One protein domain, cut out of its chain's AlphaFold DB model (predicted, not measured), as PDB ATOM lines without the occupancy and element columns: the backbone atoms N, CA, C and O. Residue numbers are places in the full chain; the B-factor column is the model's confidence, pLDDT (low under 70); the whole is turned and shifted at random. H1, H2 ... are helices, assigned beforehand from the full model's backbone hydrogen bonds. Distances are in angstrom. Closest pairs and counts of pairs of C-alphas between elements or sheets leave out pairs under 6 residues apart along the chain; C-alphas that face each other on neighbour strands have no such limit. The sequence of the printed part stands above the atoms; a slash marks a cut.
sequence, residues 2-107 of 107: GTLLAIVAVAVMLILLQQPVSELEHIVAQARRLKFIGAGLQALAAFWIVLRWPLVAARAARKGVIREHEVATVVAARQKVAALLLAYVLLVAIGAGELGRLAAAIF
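This is residues 2 to 107 of the 107 residues of an uncharacterized protein of Pseudorhodoferax sp. Leaf267 (UniProt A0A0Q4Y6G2). Long H2 and shorter H5 lie side by side, running opposite ways, with the small hairpin H3 and H4 at one end; H1 folds back from the other end, its residues 2 to 15 standing free, and H6 turns off H5. The 106 printed residues include six named helices, H1 to H6, and no named strand: all helix. The whole is only just extended, close to loose, with a radius of gyration of the C-alphas of 19.9 A and spans of 61 by 38 by 22 A.

H1, residues 2 to 17, is close to but not clearly touching H2, residues 21 to 51; the closest C-alphas, of Leu 16 and Leu 24, are 7.7 A apart. H2 touches H5, residues 78 to 94, at a shallow tilt of 2 degrees, closest at C-alphas Ala 39 and Ala 93, 5.1 A. H3, residues 53 to 62, and H4, residues 68 to 76, form a helical hairpin, closest at C-alphas Pro 54 and Val 75, 5.5 A. H6, residues 96 to 106, is about perpendicular to H5, at 81 degrees. Every O i to N i+4 pair is within hydrogen-bond range in H1, H3, H5 and H6, 25 of 27 in H2 and 3 of 5 in H4.

H1 begins at C-alpha 2 (115.948, 116.471, 85.232); H6 ends at C-alpha 106 (128.538, 117.101, 118.018). H2 measures 45.4 A, H5 23.8 A.

The printed part has no cut. In the printed part 28 residues have pLDDT under 70, among them residues 92 to 107.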
ATOM      1  N   GLY A   2     115.441 117.765  84.737       57.41
ATOM      2  CA  GLY A   2     115.948 116.471  85.232       57.41
ATOM      3  C   GLY A   2     116.502 115.532  84.149       57.41
ATOM      4  O   GLY A   2     117.533 114.906  84.356       57.41
ATOM      5  N   THR A   3     115.893 115.503  82.960       69.75
ATOM      6  CA  THR A   3     116.357 114.690  81.818       69.75
ATOM      7  C   THR A   3     117.692 115.157  81.234       69.75
ATOM      8  O   THR A   3     118.552 114.334  80.953       69.75
ATOM      9  N   LEU A   4     117.912 116.469  81.113       71.19
ATOM     10  CA  LEU A   4     119.200 117.035  80.684       71.19
ATOM     11  C   LEU A   4     120.321 116.722  81.684       71.19
ATOM     12  O   LEU A   4     121.409 116.330  81.279       71.19
ATOM     13  N   LEU A   5     120.037 116.835  82.984       74.94
ATOM     14  CA  LEU A   5     120.977 116.454  84.042       74.94
ATOM     15  C   LEU A   5     121.320 114.963  84.000       74.94
ATOM     16  O   LEU A   5     122.486 114.612  84.146       74.94
ATOM     17  N   ALA A   6     120.332 114.098  83.759       74.12
ATOM     18  CA  ALA A   6     120.556 112.662  83.623       74.12
ATOM     19  C   ALA A   6     121.449 112.335  82.415       74.12
ATOM     20  O   ALA A   6     122.379 111.547  82.546       74.12
ATOM     21  N   ILE A   7     121.227 112.983  81.266       82.19
ATOM     22  CA  ILE A   7     122.060 112.798  80.067       82.19
ATOM     23  C   ILE A   7     123.504 113.234  80.333       82.19
ATOM     24  O   ILE A   7     124.438 112.511  79.997       82.19
ATOM     25  N   VAL A   8     123.694 114.384  80.985       78.19
ATOM     26  CA  VAL A   8     125.027 114.874  81.361       78.19
ATOM     27  C   VAL A   8     125.699 113.923  82.352       78.19
ATOM     28  O   VAL A   8     126.872 113.603  82.184       78.19
ATOM     29  N   ALA A   9     124.967 113.415  83.346       75.50
ATOM     30  CA  ALA A   9     125.497 112.464  84.320       75.50
ATOM     31  C   ALA A   9     125.932 111.144  83.664       75.50
ATOM     32  O   ALA A   9     127.019 110.650  83.954       75.50
ATOM     33  N   VAL A  10     125.130 110.608  82.738       82.69
ATOM     34  CA  VAL A  10     125.463 109.389  81.984       82.69
ATOM     35  C   VAL A  10     126.681 109.614  81.087       82.69
ATOM     36  O   VAL A  10     127.583 108.782  81.071       82.69
ATOM     37  N   ALA A  11     126.758 110.753  80.394       80.38
ATOM     38  CA  ALA A  11     127.912 111.092  79.564       80.38
ATOM     39  C   ALA A  11     129.204 111.205  80.392       80.38
ATOM     40  O   ALA A  11     130.231 110.643  80.016       80.38
ATOM     41  N   VAL A  12     129.146 111.868  81.552       79.06
ATOM     42  CA  VAL A  12     130.280 111.965  82.486       79.06
ATOM     43  C   VAL A  12     130.691 110.585  83.003       79.06
ATOM     44  O   VAL A  12     131.880 110.288  83.078       79.06
ATOM     45  N   MET A  13     129.726 109.718  83.312       76.06
ATOM     46  CA  MET A  13     129.988 108.362  83.795       76.06
ATOM     47  C   MET A  13     130.662 107.490  82.727       76.06
ATOM     48  O   MET A  13     131.621 106.789  83.039       76.06
ATOM     49  N   LEU A  14     130.227 107.583  81.465       81.25
ATOM     50  CA  LEU A  14     130.856 106.884  80.339       81.25
ATOM     51  C   LEU A  14     132.305 107.338  80.108       81.25
ATOM     52  O   LEU A  14     133.166 106.501  79.856       81.25
ATOM     53  N   ILE A  15     132.585 108.637  80.245       77.31
ATOM     54  CA  ILE A  15     133.947 109.188  80.140       77.31
ATOM     55  C   ILE A  15     134.830 108.684  81.290       77.31
ATOM     56  O   ILE A  15     135.975 108.296  81.065       77.31
ATOM     57  N   LEU A  16     134.301 108.651  82.518       69.38
ATOM     58  CA  LEU A  16     135.026 108.158  83.694       69.38
ATOM     59  C   LEU A  16     135.325 106.654  83.620       69.38
ATOM     60  O   LEU A  16     136.389 106.232  84.056       69.38
ATOM     61  N   LEU A  17     134.424 105.853  83.043       73.44
ATOM     62  CA  LEU A  17     134.609 104.408  82.844       73.44
ATOM     63  C   LEU A  17     135.723 104.068  81.841       73.44
ATOM     64  O   LEU A  17     136.264 102.967  81.892       73.44
ATOM     65  N   GLN A  18     136.061 104.989  80.938       76.81
ATOM     66  CA  GLN A  18     137.125 104.813  79.943       76.81
ATOM     67  C   GLN A  18     138.510 105.252  80.449       76.81
ATOM     68  O   GLN A  18     139.510 104.997  79.780       76.81
ATOM     69  N   GLN A  19     138.587 105.911  81.610       69.06
ATOM     70  CA  GLN A  19     139.842 106.383  82.201       69.06
ATOM     71  C   GLN A  19     140.504 105.275  83.044       69.06
ATOM     72  O   GLN A  19     139.815 104.577  83.793       69.06
ATOM     73  N   PRO A  20     141.835 105.098  82.968       70.38
ATOM     74  CA  PRO A  20     142.541 104.130  83.800       70.38
ATOM     75  C   PRO A  20     142.430 104.501  85.288       70.38
ATOM     76  O   PRO A  20     142.471 105.672  85.660       70.38
ATOM     77  N   VAL A  21     142.324 103.490  86.160       64.81
ATOM     78  CA  VAL A  21     142.114 103.659  87.616       64.81
ATOM     79  C   VAL A  21     143.202 104.519  88.282       64.81
ATOM     80  O   VAL A  21     142.934 105.178  89.282       64.81
ATOM     81  N   SER A  22     144.399 104.592  87.695       67.19
ATOM     82  CA  SER A  22     145.495 105.460  88.144       67.19
ATOM     83  C   SER A  22     145.225 106.965  87.976       67.19
ATOM     84  O   SER A  22     145.774 107.763  88.727       67.19
ATOM     85  N   GLU A  23     144.380 107.371  87.025       66.62
ATOM     86  CA  GLU A  23     144.030 108.781  86.755       66.62
ATOM     87  C   GLU A  23     142.801 109.241  87.568       66.62
ATOM     88  O   GLU A  23     142.574 110.437  87.773       66.62
ATOM     89  N   LEU A  24     142.012 108.294  88.091       64.31
ATOM     90  CA  LEU A  24     140.777 108.557  88.843       64.31
ATOM     91  C   LEU A  24     141.024 109.381  90.115       64.31
ATOM     92  O   LEU A  24     140.248 110.291  90.418       64.31
ATOM     93  N   GLU A  25     142.124 109.132  90.831       69.94
ATOM     94  CA  GLU A  25     142.509 109.941  91.995       69.94
ATOM     95  C   GLU A  25     142.787 111.399  91.614       69.94
ATOM     96  O   GLU A  25     142.350 112.324  92.307       69.94
ATOM     97  N   HIS A  26     143.446 111.623  90.473       70.38
ATOM     98  CA  HIS A  26     143.764 112.963  89.997       70.38
ATOM     99  C   HIS A  26     142.497 113.725  89.577       70.38
ATOM    100  O   HIS A  26     142.363 114.918  89.881       70.38
ATOM    101  N   ILE A  27     141.538 113.040  88.947       68.12
ATOM    102  CA  ILE A  27     140.238 113.610  88.566       68.12
ATOM    103  C   ILE A  27     139.410 113.958  89.812       68.12
ATOM    104  O   ILE A  27     138.846 115.051  89.894       68.12
ATOM    105  N   VAL A  28     139.376 113.086  90.826       70.75
ATOM    106  CA  VAL A  28     138.674 113.360  92.094       70.75
ATOM    107  C   VAL A  28     139.317 114.531  92.845       70.75
ATOM    108  O   VAL A  28     138.602 115.384  93.382       70.75
ATOM    109  N   ALA A  29     140.648 114.625  92.855       72.38
ATOM    110  CA  ALA A  29     141.361 115.752  93.450       72.38
ATOM    111  C   ALA A  29     141.046 117.076  92.727       72.38
ATOM    112  O   ALA A  29     140.785 118.091  93.380       72.38
ATOM    113  N   GLN A  30     140.988 117.068  91.390       71.25
ATOM    114  CA  GLN A  30     140.578 118.232  90.600       71.25
ATOM    115  C   GLN A  30     139.114 118.610  90.849       71.25
ATOM    116  O   GLN A  30     138.821 119.786  91.057       71.25
ATOM    117  N   ALA A  31     138.207 117.633  90.914       69.62
ATOM    118  CA  ALA A  31     136.798 117.865  91.218       69.62
ATOM    119  C   ALA A  31     136.609 118.459  92.623       69.62
ATOM    120  O   ALA A  31     135.853 119.418  92.792       69.62
ATOM    121  N   ARG A  32     137.344 117.964  93.633       70.88
ATOM    122  CA  ARG A  32     137.369 118.576  94.975       70.88
ATOM    123  C   ARG A  32     137.885 120.006  94.923       70.88
ATOM    124  O   ARG A  32     137.268 120.891  95.511       70.88
ATOM    125  N   ARG A  33     138.983 120.258  94.206       71.75
ATOM    126  CA  ARG A  33     139.553 121.605  94.070       71.75
ATOM    127  C   ARG A  33     138.572 122.563  93.395       71.75
ATOM    128  O   ARG A  33     138.390 123.679  93.873       71.75
ATOM    129  N   LEU A  34     137.885 122.112  92.349       73.25
ATOM    130  CA  LEU A  34     136.858 122.885  91.657       73.25
ATOM    131  C   LEU A  34     135.648 123.154  92.562       73.25
ATOM    132  O   LEU A  34     135.143 124.274  92.582       73.25
ATOM    133  N   LYS A  35     135.234 122.174  93.379       69.38
ATOM    134  CA  LYS A  35     134.203 122.356  94.411       69.38
ATOM    135  C   LYS A  35     134.604 123.442  95.415       69.38
ATOM    136  O   LYS A  35     133.788 124.308  95.715       69.38
ATOM    137  N   PHE A  36     135.852 123.447  95.889       71.75
ATOM    138  CA  PHE A  36     136.351 124.491  96.795       71.75
ATOM    139  C   PHE A  36     136.412 125.872  96.136       71.75
ATOM    140  O   PHE A  36     136.033 126.858  96.764       71.75
ATOM    141  N   ILE A  37     136.826 125.954  94.869       74.19
ATOM    142  CA  ILE A  37     136.802 127.208  94.101       74.19
ATOM    143  C   ILE A  37     135.360 127.711  93.949       74.19
ATOM    144  O   ILE A  37     135.090 128.888  94.187       74.19
ATOM    145  N   GLY A  38     134.420 126.822  93.613       72.62
ATOM    146  CA  GLY A  38     132.996 127.139  93.508       72.62
ATOM    147  C   GLY A  38     132.406 127.633  94.830       72.62
ATOM    148  O   GLY A  38     131.728 128.659  94.854       72.62
ATOM    149  N   ALA A  39     132.730 126.966  95.938       75.00
ATOM    150  CA  ALA A  39     132.347 127.395  97.280       75.00
ATOM    151  C   ALA A  39     132.949 128.764  97.646       75.00
ATOM    152  O   ALA A  39     132.245 129.621  98.176       75.00
ATOM    153  N   GLY A  40     134.221 129.008  97.313       75.88
ATOM    154  CA  GLY A  40     134.878 130.297  97.529       75.88
ATOM    155  C   GLY A  40     134.211 131.435  96.753       75.88
ATOM    156  O   GLY A  40     133.920 132.489  97.319       75.88
ATOM    157  N   LEU A  41     133.887 131.208  95.476       78.00
ATOM    158  CA  LEU A  41     133.148 132.168  94.650       78.00
ATOM    159  C   LEU A  41     131.740 132.439  95.198       78.00
ATOM    160  O   LEU A  41     131.309 133.592  95.225       78.00
ATOM    161  N   GLN A  42     131.033 131.413  95.673       80.12
ATOM    162  CA  GLN A  42     129.721 131.578  96.306       80.12
ATOM    163  C   GLN A  42     129.806 132.363  97.616       80.12
ATOM    164  O   GLN A  42     128.965 133.227  97.855       80.12
ATOM    165  N   ALA A  43     130.829 132.115  98.437       80.81
ATOM    166  CA  ALA A  43     131.065 132.867  99.663       80.81
ATOM    167  C   ALA A  43     131.351 134.348  99.366       80.81
ATOM    168  O   ALA A  43     130.753 135.227  99.989       80.81
ATOM    169  N   LEU A  44     132.189 134.636  98.363       83.75
ATOM    170  CA  LEU A  44     132.454 136.001  97.899       83.75
ATOM    171  C   LEU A  44     131.183 136.679  97.374       83.75
ATOM    172  O   LEU A  44     130.906 137.826  97.726       83.75
ATOM    173  N   ALA A  45     130.380 135.974  96.575       80.88
ATOM    174  CA  ALA A  45     129.117 136.492  96.062       80.88
ATOM    175  C   ALA A  45     128.120 136.785  97.194       80.88
ATOM    176  O   ALA A  45     127.536 137.868  97.232       80.88
ATOM    177  N   ALA A  46     127.958 135.863  98.147       82.62
ATOM    178  CA  ALA A  46     127.098 136.042  99.313       82.62
ATOM    179  C   ALA A  46     127.548 137.235 100.167       82.62
ATOM    180  O   ALA A  46     126.731 138.086 100.519       82.62
ATOM    181  N   PHE A  47     128.852 137.350 100.430       85.69
ATOM    182  CA  PHE A  47     129.425 138.489 101.141       85.69
ATOM    183  C   PHE A  47     129.128 139.809 100.420       85.69
ATOM    184  O   PHE A  47     128.679 140.777 101.038       85.69
ATOM    185  N   TRP A  48     129.296 139.841  99.097       86.75
ATOM    186  CA  TRP A  48     129.027 141.032  98.297       86.75
ATOM    187  C   TRP A  48     127.540 141.412  98.298       86.75
ATOM    188  O   TRP A  48     127.207 142.595  98.418       86.75
ATOM    189  N   ILE A  49     126.637 140.427  98.236       86.00
ATOM    190  CA  ILE A  49     125.186 140.637  98.349       86.00
ATOM    191  C   ILE A  49     124.839 141.243  99.709       86.00
ATOM    192  O   ILE A  49     124.098 142.223  99.765       86.00
ATOM    193  N   VAL A  50     125.400 140.715 100.801       88.50
ATOM    194  CA  VAL A  50     125.163 141.239 102.153       88.50
ATOM    195  C   VAL A  50     125.730 142.649 102.307       88.50
ATOM    196  O   VAL A  50     125.104 143.493 102.952       88.50
ATOM    197  N   LEU A  51     126.894 142.943 101.725       89.19
ATOM    198  CA  LEU A  51     127.499 144.278 101.751       89.19
ATOM    199  C   LEU A  51     126.652 145.298 100.979       89.19
ATOM    200  O   LEU A  51     126.434 146.410 101.451       89.19
ATOM    201  N   ARG A  52     126.135 144.908  99.810       90.19
ATOM    202  CA  ARG A  52     125.305 145.755  98.941       90.19
ATOM    203  C   ARG A  52     123.804 145.553  99.138       90.19
ATOM    204  O   ARG A  52     123.023 145.987  98.292       90.19
ATOM    205  N   TRP A  53     123.387 144.967 100.260       89.00
ATOM    206  CA  TRP A  53     121.983 144.659 100.538       89.00
ATOM    207  C   TRP A  53     121.027 145.854 100.349       89.00
ATOM    208  O   TRP A  53     120.000 145.675  99.696       89.00
ATOM    209  N   PRO A  54     121.363 147.091 100.779       86.62
ATOM    210  CA  PRO A  54     120.498 148.250 100.538       86.62
ATOM    211  C   PRO A  54     120.254 148.537  99.053       86.62
ATOM    212  O   PRO A  54     119.138 148.853  98.648       86.62
ATOM    213  N   LEU A  55     121.279 148.364  98.214       90.12
ATOM    214  CA  LEU A  55     121.165 148.537  96.766       90.12
ATOM    215  C   LEU A  55     120.339 147.417  96.128       90.12
ATOM    216  O   LEU A  55     119.592 147.670  95.183       90.12
ATOM    217  N   VAL A  56     120.462 146.189  96.642       87.69
ATOM    218  CA  VAL A  56     119.653 145.040  96.208       87.69
ATOM    219  C   VAL A  56     118.181 145.282  96.534       87.69
ATOM    220  O   VAL A  56     117.348 145.161  95.637       87.69
ATOM    221  N   ALA A  57     117.867 145.712  97.759       87.75
ATOM    222  CA  ALA A  57     116.509 146.048  98.179       87.75
ATOM    223  C   ALA A  57     115.923 147.203  97.346       87.75
ATOM    224  O   ALA A  57     114.821 147.083  96.817       87.75
ATOM    225  N   ALA A  58     116.689 148.274  97.112       87.56
ATOM    226  CA  ALA A  58     116.263 149.388  96.263       87.56
ATOM    227  C   ALA A  58     116.059 148.977  94.791       87.56
ATOM    228  O   ALA A  58     115.184 149.490  94.094       87.56
ATOM    229  N   ARG A  59     116.866 148.044  94.272       89.31
ATOM    230  CA  ARG A  59     116.688 147.500  92.918       89.31
ATOM    231  C   ARG A  59     115.480 146.567  92.831       89.31
ATOM    232  O   ARG A  59     114.811 146.570  91.804       89.31
ATOM    233  N   ALA A  60     115.204 145.791  93.876       87.38
ATOM    234  CA  ALA A  60     114.018 144.945  93.971       87.38
ATOM    235  C   ALA A  60     112.734 145.785  94.060       87.38
ATOM    236  O   ALA A  60     111.761 145.466  93.379       87.38
ATOM    237  N   ALA A  61     112.771 146.906  94.783       88.75
ATOM    238  CA  ALA A  61     111.681 147.877  94.816       88.75
ATOM    239  C   ALA A  61     111.401 148.480  93.434       88.75
ATOM    240  O   ALA A  61     110.276 148.429  92.951       88.75
ATOM    241  N   ARG A  62     112.449 148.918  92.719       89.44
ATOM    242  CA  ARG A  62     112.330 149.414  91.331       89.44
ATOM    243  C   ARG A  62     111.790 148.384  90.335       89.44
ATOM    244  O   ARG A  62     111.318 148.760  89.271       89.44
ATOM    245  N   LYS A  63     111.890 147.090  90.648       88.94
ATOM    246  CA  LYS A  63     111.333 145.996  89.840       88.94
ATOM    247  C   LYS A  63     109.918 145.586  90.270       88.94
ATOM    248  O   LYS A  63     109.390 144.632  89.708       88.94
ATOM    249  N   GLY A  64     109.331 146.248  91.269       86.38
ATOM    250  CA  GLY A  64     108.015 145.908  91.815       86.38
ATOM    251  C   GLY A  64     107.982 144.621  92.647       86.38
ATOM    252  O   GLY A  64     106.904 144.119  92.940       86.38
ATOM    253  N   VAL A  65     109.142 144.073  93.032       87.56
ATOM    254  CA  VAL A  65     109.229 142.859  93.870       87.56
ATOM    255  C   VAL A  65     108.955 143.183  95.343       87.56
ATOM    256  O   VAL A  65     108.475 142.335  96.085       87.56
ATOM    257  N   ILE A  66     109.273 144.408  95.767       85.06
ATOM    258  CA  ILE A  66     109.088 144.917  97.133       85.06
ATOM    259  C   ILE A  66     108.359 146.256  97.024       85.06
ATOM    260  O   ILE A  66     108.663 147.040  96.124       85.06
ATOM    261  N   ARG A  67     107.413 146.541  97.922       87.56
ATOM    262  CA  ARG A  67     106.736 147.847  97.944       87.56
ATOM    263  C   ARG A  67     107.692 148.923  98.466       87.56
ATOM    264  O   ARG A  67     108.479 148.662  99.370       87.56
ATOM    265  N   GLU A  68     107.623 150.148  97.946       84.88
ATOM    266  CA  GLU A  68     108.584 151.214  98.297       84.88
ATOM    267  C   GLU A  68     108.652 151.515  99.806       84.88
ATOM    268  O   GLU A  68     109.736 151.726 100.345       84.88
ATOM    269  N   HIS A  69     107.522 151.439 100.517       88.50
ATOM    270  CA  HIS A  69     107.468 151.631 101.972       88.50
ATOM    271  C   HIS A  69     108.043 150.452 102.776       88.50
ATOM    272  O   HIS A  69     108.401 150.618 103.939       88.50
ATOM    273  N   GLU A  70     108.170 149.263 102.178       86.69
ATOM    274  CA  GLU A  70     108.733 148.071 102.829       86.69
ATOM    275  C   GLU A  70     110.263 148.016 102.712       86.69
ATOM    276  O   GLU A  70     110.911 147.224 103.400       86.69
ATOM    277  N   VAL A  71     110.869 148.869 101.878       86.88
ATOM    278  CA  VAL A  71     112.315 148.861 101.615       86.88
ATOM    279  C   VAL A  71     113.114 149.046 102.899       86.88
ATOM    280  O   VAL A  71     114.046 148.283 103.135       86.88
ATOM    281  N   ALA A  72     112.739 149.991 103.765       86.94
ATOM    282  CA  ALA A  72     113.433 150.218 105.034       86.94
ATOM    283  C   ALA A  72     113.406 148.973 105.941       86.94
ATOM    284  O   ALA A  72     114.435 148.583 106.496       86.94
ATOM    285  N   THR A  73     112.260 148.294 106.019       88.25
ATOM    286  CA  THR A  73     112.085 147.056 106.790       88.25
ATOM    287  C   THR A  73     112.927 145.914 106.220       88.25
ATOM    288  O   THR A  73     113.598 145.197 106.964       88.25
ATOM    289  N   VAL A  74     112.960 145.764 104.893       85.56
ATOM    290  CA  VAL A  74     113.770 144.735 104.222       85.56
ATOM    291  C   VAL A  74     115.267 145.016 104.372       85.56
ATOM    292  O   VAL A  74     116.059 144.090 104.563       85.56
ATOM    293  N   VAL A  75     115.674 146.285 104.336       88.38
ATOM    294  CA  VAL A  75     117.058 146.695 104.602       88.38
ATOM    295  C   VAL A  75     117.445 146.389 106.050       88.38
ATOM    296  O   VAL A  75     118.525 145.845 106.276       88.38
ATOM    297  N   ALA A  76     116.563 146.645 107.020       87.62
ATOM    298  CA  ALA A  76     116.789 146.305 108.426       87.62
ATOM    299  C   ALA A  76     116.900 144.784 108.656       87.62
ATOM    300  O   ALA A  76     117.674 144.329 109.496       87.62
ATOM    301  N   ALA A  77     116.215 143.971 107.844       87.38
ATOM    302  CA  ALA A  77     116.306 142.511 107.881       87.38
ATOM    303  C   ALA A  77     117.634 141.933 107.331       87.38
ATOM    304  O   ALA A  77     117.766 140.710 107.220       87.38
ATOM    305  N   ARG A  78     118.641 142.771 107.030       85.62
ATOM    306  CA  ARG A  78     119.964 142.371 106.511       85.62
ATOM    307  C   ARG A  78     120.593 141.205 107.273       85.62
ATOM    308  O   ARG A  78     121.156 140.314 106.645       85.62
ATOM    309  N   GLN A  79     120.501 141.192 108.603       84.44
ATOM    310  CA  GLN A  79     121.077 140.119 109.424       84.44
ATOM    311  C   GLN A  79     120.410 138.762 109.160       84.44
ATOM    312  O   GLN A  79     121.105 137.756 109.046       84.44
ATOM    313  N   LYS A  80     119.081 138.728 108.982       84.56
ATOM    314  CA  LYS A  80     118.347 137.491 108.660       84.56
ATOM    315  C   LYS A  80     118.740 136.959 107.283       84.56
ATOM    316  O   LYS A  80     118.928 135.761 107.106       84.56
ATOM    317  N   VAL A  81     118.919 137.861 106.321       83.56
ATOM    318  CA  VAL A  81     119.353 137.521 104.960       83.56
ATOM    319  C   VAL A  81     120.790 137.011 104.951       83.56
ATOM    320  O   VAL A  81     121.081 136.020 104.288       83.56
ATOM    321  N   ALA A  82     121.680 137.644 105.717       81.94
ATOM    322  CA  ALA A  82     123.052 137.183 105.882       81.94
ATOM    323  C   ALA A  82     123.105 135.786 106.515       81.94
ATOM    324  O   ALA A  82     123.830 134.931 106.020       81.94
ATOM    325  N   ALA A  83     122.297 135.532 107.550       84.88
ATOM    326  CA  ALA A  83     122.191 134.216 108.176       84.88
ATOM    327  C   ALA A  83     121.687 133.148 107.191       84.88
ATOM    328  O   ALA A  83     122.260 132.064 107.117       84.88
ATOM    329  N   LEU A  84     120.668 133.464 106.385       84.69
ATOM    330  CA  LEU A  84     120.139 132.548 105.372       84.69
ATOM    331  C   LEU A  84     121.170 132.252 104.271       84.69
ATOM    332  O   LEU A  84     121.360 131.099 103.891       84.69
ATOM    333  N   LEU A  85     121.859 133.283 103.773       81.94
ATOM    334  CA  LEU A  85     122.914 133.134 102.769       81.94
ATOM    335  C   LEU A  85     124.092 132.328 103.312       81.94
ATOM    336  O   LEU A  85     124.615 131.471 102.607       81.94
ATOM    337  N   LEU A  86     124.486 132.565 104.564       80.81
ATOM    338  CA  LEU A  86     125.526 131.791 105.228       80.81
ATOM    339  C   LEU A  86     125.119 130.320 105.351       80.81
ATOM    340  O   LEU A  86     125.895 129.447 104.976       80.81
ATOM    341  N   ALA A  87     123.892 130.045 105.801       81.50
ATOM    342  CA  ALA A  87     123.364 128.687 105.879       81.50
ATOM    343  C   ALA A  87     123.359 128.001 104.503       81.50
ATOM    344  O   ALA A  87     123.763 126.846 104.387       81.50
ATOM    345  N   TYR A  88     122.978 128.725 103.447       77.81
ATOM    346  CA  TYR A  88     122.995 128.215 102.077       77.81
ATOM    347  C   TYR A  88     124.415 127.901 101.588       77.81
ATOM    348  O   TYR A  88     124.660 126.818 101.060       77.81
ATOM    349  N   VAL A  89     125.372 128.810 101.794       78.25
ATOM    350  CA  VAL A  89     126.778 128.596 101.414       78.25
ATOM    351  C   VAL A  89     127.373 127.419 102.184       78.25
ATOM    352  O   VAL A  89     128.040 126.588 101.576       78.25
ATOM    353  N   LEU A  90     127.097 127.293 103.486       71.56
ATOM    354  CA  LEU A  90     127.533 126.145 104.286       71.56
ATOM    355  C   LEU A  90     126.947 124.836 103.748       71.56
ATOM    356  O   LEU A  90     127.687 123.872 103.553       71.56
ATOM    357  N   LEU A  91     125.649 124.816 103.436       73.19
ATOM    358  CA  LEU A  91     124.972 123.643 102.886       73.19
ATOM    359  C   LEU A  91     125.560 123.205 101.541       73.19
ATOM    360  O   LEU A  91     125.778 122.014 101.322       73.19
ATOM    361  N   VAL A  92     125.842 124.156 100.652       66.88
ATOM    362  CA  VAL A  92     126.368 123.873  99.311       66.88
ATOM    363  C   VAL A  92     127.861 123.526  99.341       66.88
ATOM    364  O   VAL A  92     128.290 122.604  98.646       66.88
ATOM    365  N   ALA A  93     128.658 124.212 100.164       60.50
ATOM    366  CA  ALA A  93     130.099 123.988 100.257       60.50
ATOM    367  C   ALA A  93     130.438 122.660 100.949       60.50
ATOM    368  O   ALA A  93     131.257 121.884 100.450       60.50
ATOM    369  N   ILE A  94     129.792 122.370 102.077       59.06
ATOM    370  CA  ILE A  94     130.057 121.163 102.866       59.06
ATOM    371  C   ILE A  94     129.296 119.973 102.254       59.06
ATOM    372  O   ILE A  94     129.846 118.882 102.110       59.06
ATOM    373  N   GLY A  95     128.099 120.220 101.716       54.72
ATOM    374  CA  GLY A  95     127.176 119.191 101.248       54.72
ATOM    375  C   GLY A  95     126.322 118.674 102.405       54.72
ATOM    376  O   GLY A  95     126.816 118.478 103.515       54.72
ATOM    377  N   ALA A  96     125.035 118.429 102.147       50.16
ATOM    378  CA  ALA A  96     124.071 118.021 103.176       50.16
ATOM    379  C   ALA A  96     124.507 116.767 103.968       50.16
ATOM    380  O   ALA A  96     124.249 116.679 105.165       50.16
ATOM    381  N   GLY A  97     125.217 115.831 103.324       49.69
ATOM    382  CA  GLY A  97     125.718 114.611 103.967       49.69
ATOM    383  C   GLY A  97     126.841 114.845 104.983       49.69
ATOM    384  O   GLY A  97     126.854 114.216 106.037       49.69
ATOM    385  N   GLU A  98     127.751 115.781 104.716       54.22
ATOM    386  CA  GLU A  98     128.895 116.044 105.598       54.22
ATOM    387  C   GLU A  98     128.487 116.946 106.780       54.22
ATOM    388  O   GLU A  98     128.962 116.759 107.897       54.22
ATOM    389  N   LEU A  99     127.512 117.845 106.577       54.62
ATOM    390  CA  LEU A  99     126.849 118.582 107.664       54.62
ATOM    391  C   LEU A  99     126.062 117.655 108.593       54.62
ATOM    392  O   LEU A  99     126.110 117.840 109.804       54.62
ATOM    393  N   GLY A 100     125.373 116.652 108.042       53.25
ATOM    394  CA  GLY A 100     124.694 115.630 108.838       53.25
ATOM    395  C   GLY A 100     125.670 114.819 109.695       53.25
ATOM    396  O   GLY A 100     125.409 114.607 110.875       53.25
ATOM    397  N   ARG A 101     126.829 114.434 109.139       54.97
ATOM    398  CA  ARG A 101     127.890 113.748 109.901       54.97
ATOM    399  C   ARG A 101     128.525 114.638 110.968       54.97
ATOM    400  O   ARG A 101     128.773 114.151 112.061       54.97
ATOM    401  N   LEU A 102     128.767 115.917 110.678       57.66
ATOM    402  CA  LEU A 102     129.288 116.874 111.663       57.66
ATOM    403  C   LEU A 102     128.279 117.149 112.783       57.66
ATOM    404  O   LEU A 102     128.664 117.188 113.945       57.66
ATOM    405  N   ALA A 103     126.992 117.287 112.459       57.53
ATOM    406  CA  ALA A 103     125.938 117.443 113.456       57.53
ATOM    407  C   ALA A 103     125.818 116.199 114.352       57.53
ATOM    408  O   ALA A 103     125.763 116.345 115.566       57.53
ATOM    409  N   ALA A 104     125.874 114.995 113.773       56.75
ATOM    410  CA  ALA A 104     125.875 113.727 114.512       56.75
ATOM    411  C   ALA A 104     127.188 113.426 115.265       56.75
ATOM    412  O   ALA A 104     127.257 112.460 116.011       56.75
ATOM    413  N   ALA A 105     128.256 114.189 115.022       58.66
ATOM    414  CA  ALA A 105     129.501 114.096 115.785       58.66
ATOM    415  C   ALA A 105     129.530 115.069 116.977       58.66
ATOM    416  O   ALA A 105     130.372 114.928 117.860       58.66
ATOM    417  N   ILE A 106     128.651 116.076 116.972       62.31
ATOM    418  CA  ILE A 106     128.538 117.101 118.018       62.31
ATOM    419  C   ILE A 106     127.369 116.797 118.973       62.31
ATOM    420  O   ILE A 106     127.450 117.158 120.146       62.31
ATOM    421  N   PHE A 107     126.308 116.148 118.483       45.94
ATOM    422  CA  PHE A 107     125.161 115.648 119.253       45.94
ATOM    423  C   PHE A 107     125.228 114.135 119.421       45.94
ATOM    424  O   PHE A 107     124.840 113.662 120.511       45.94
TER     425      PHE A 107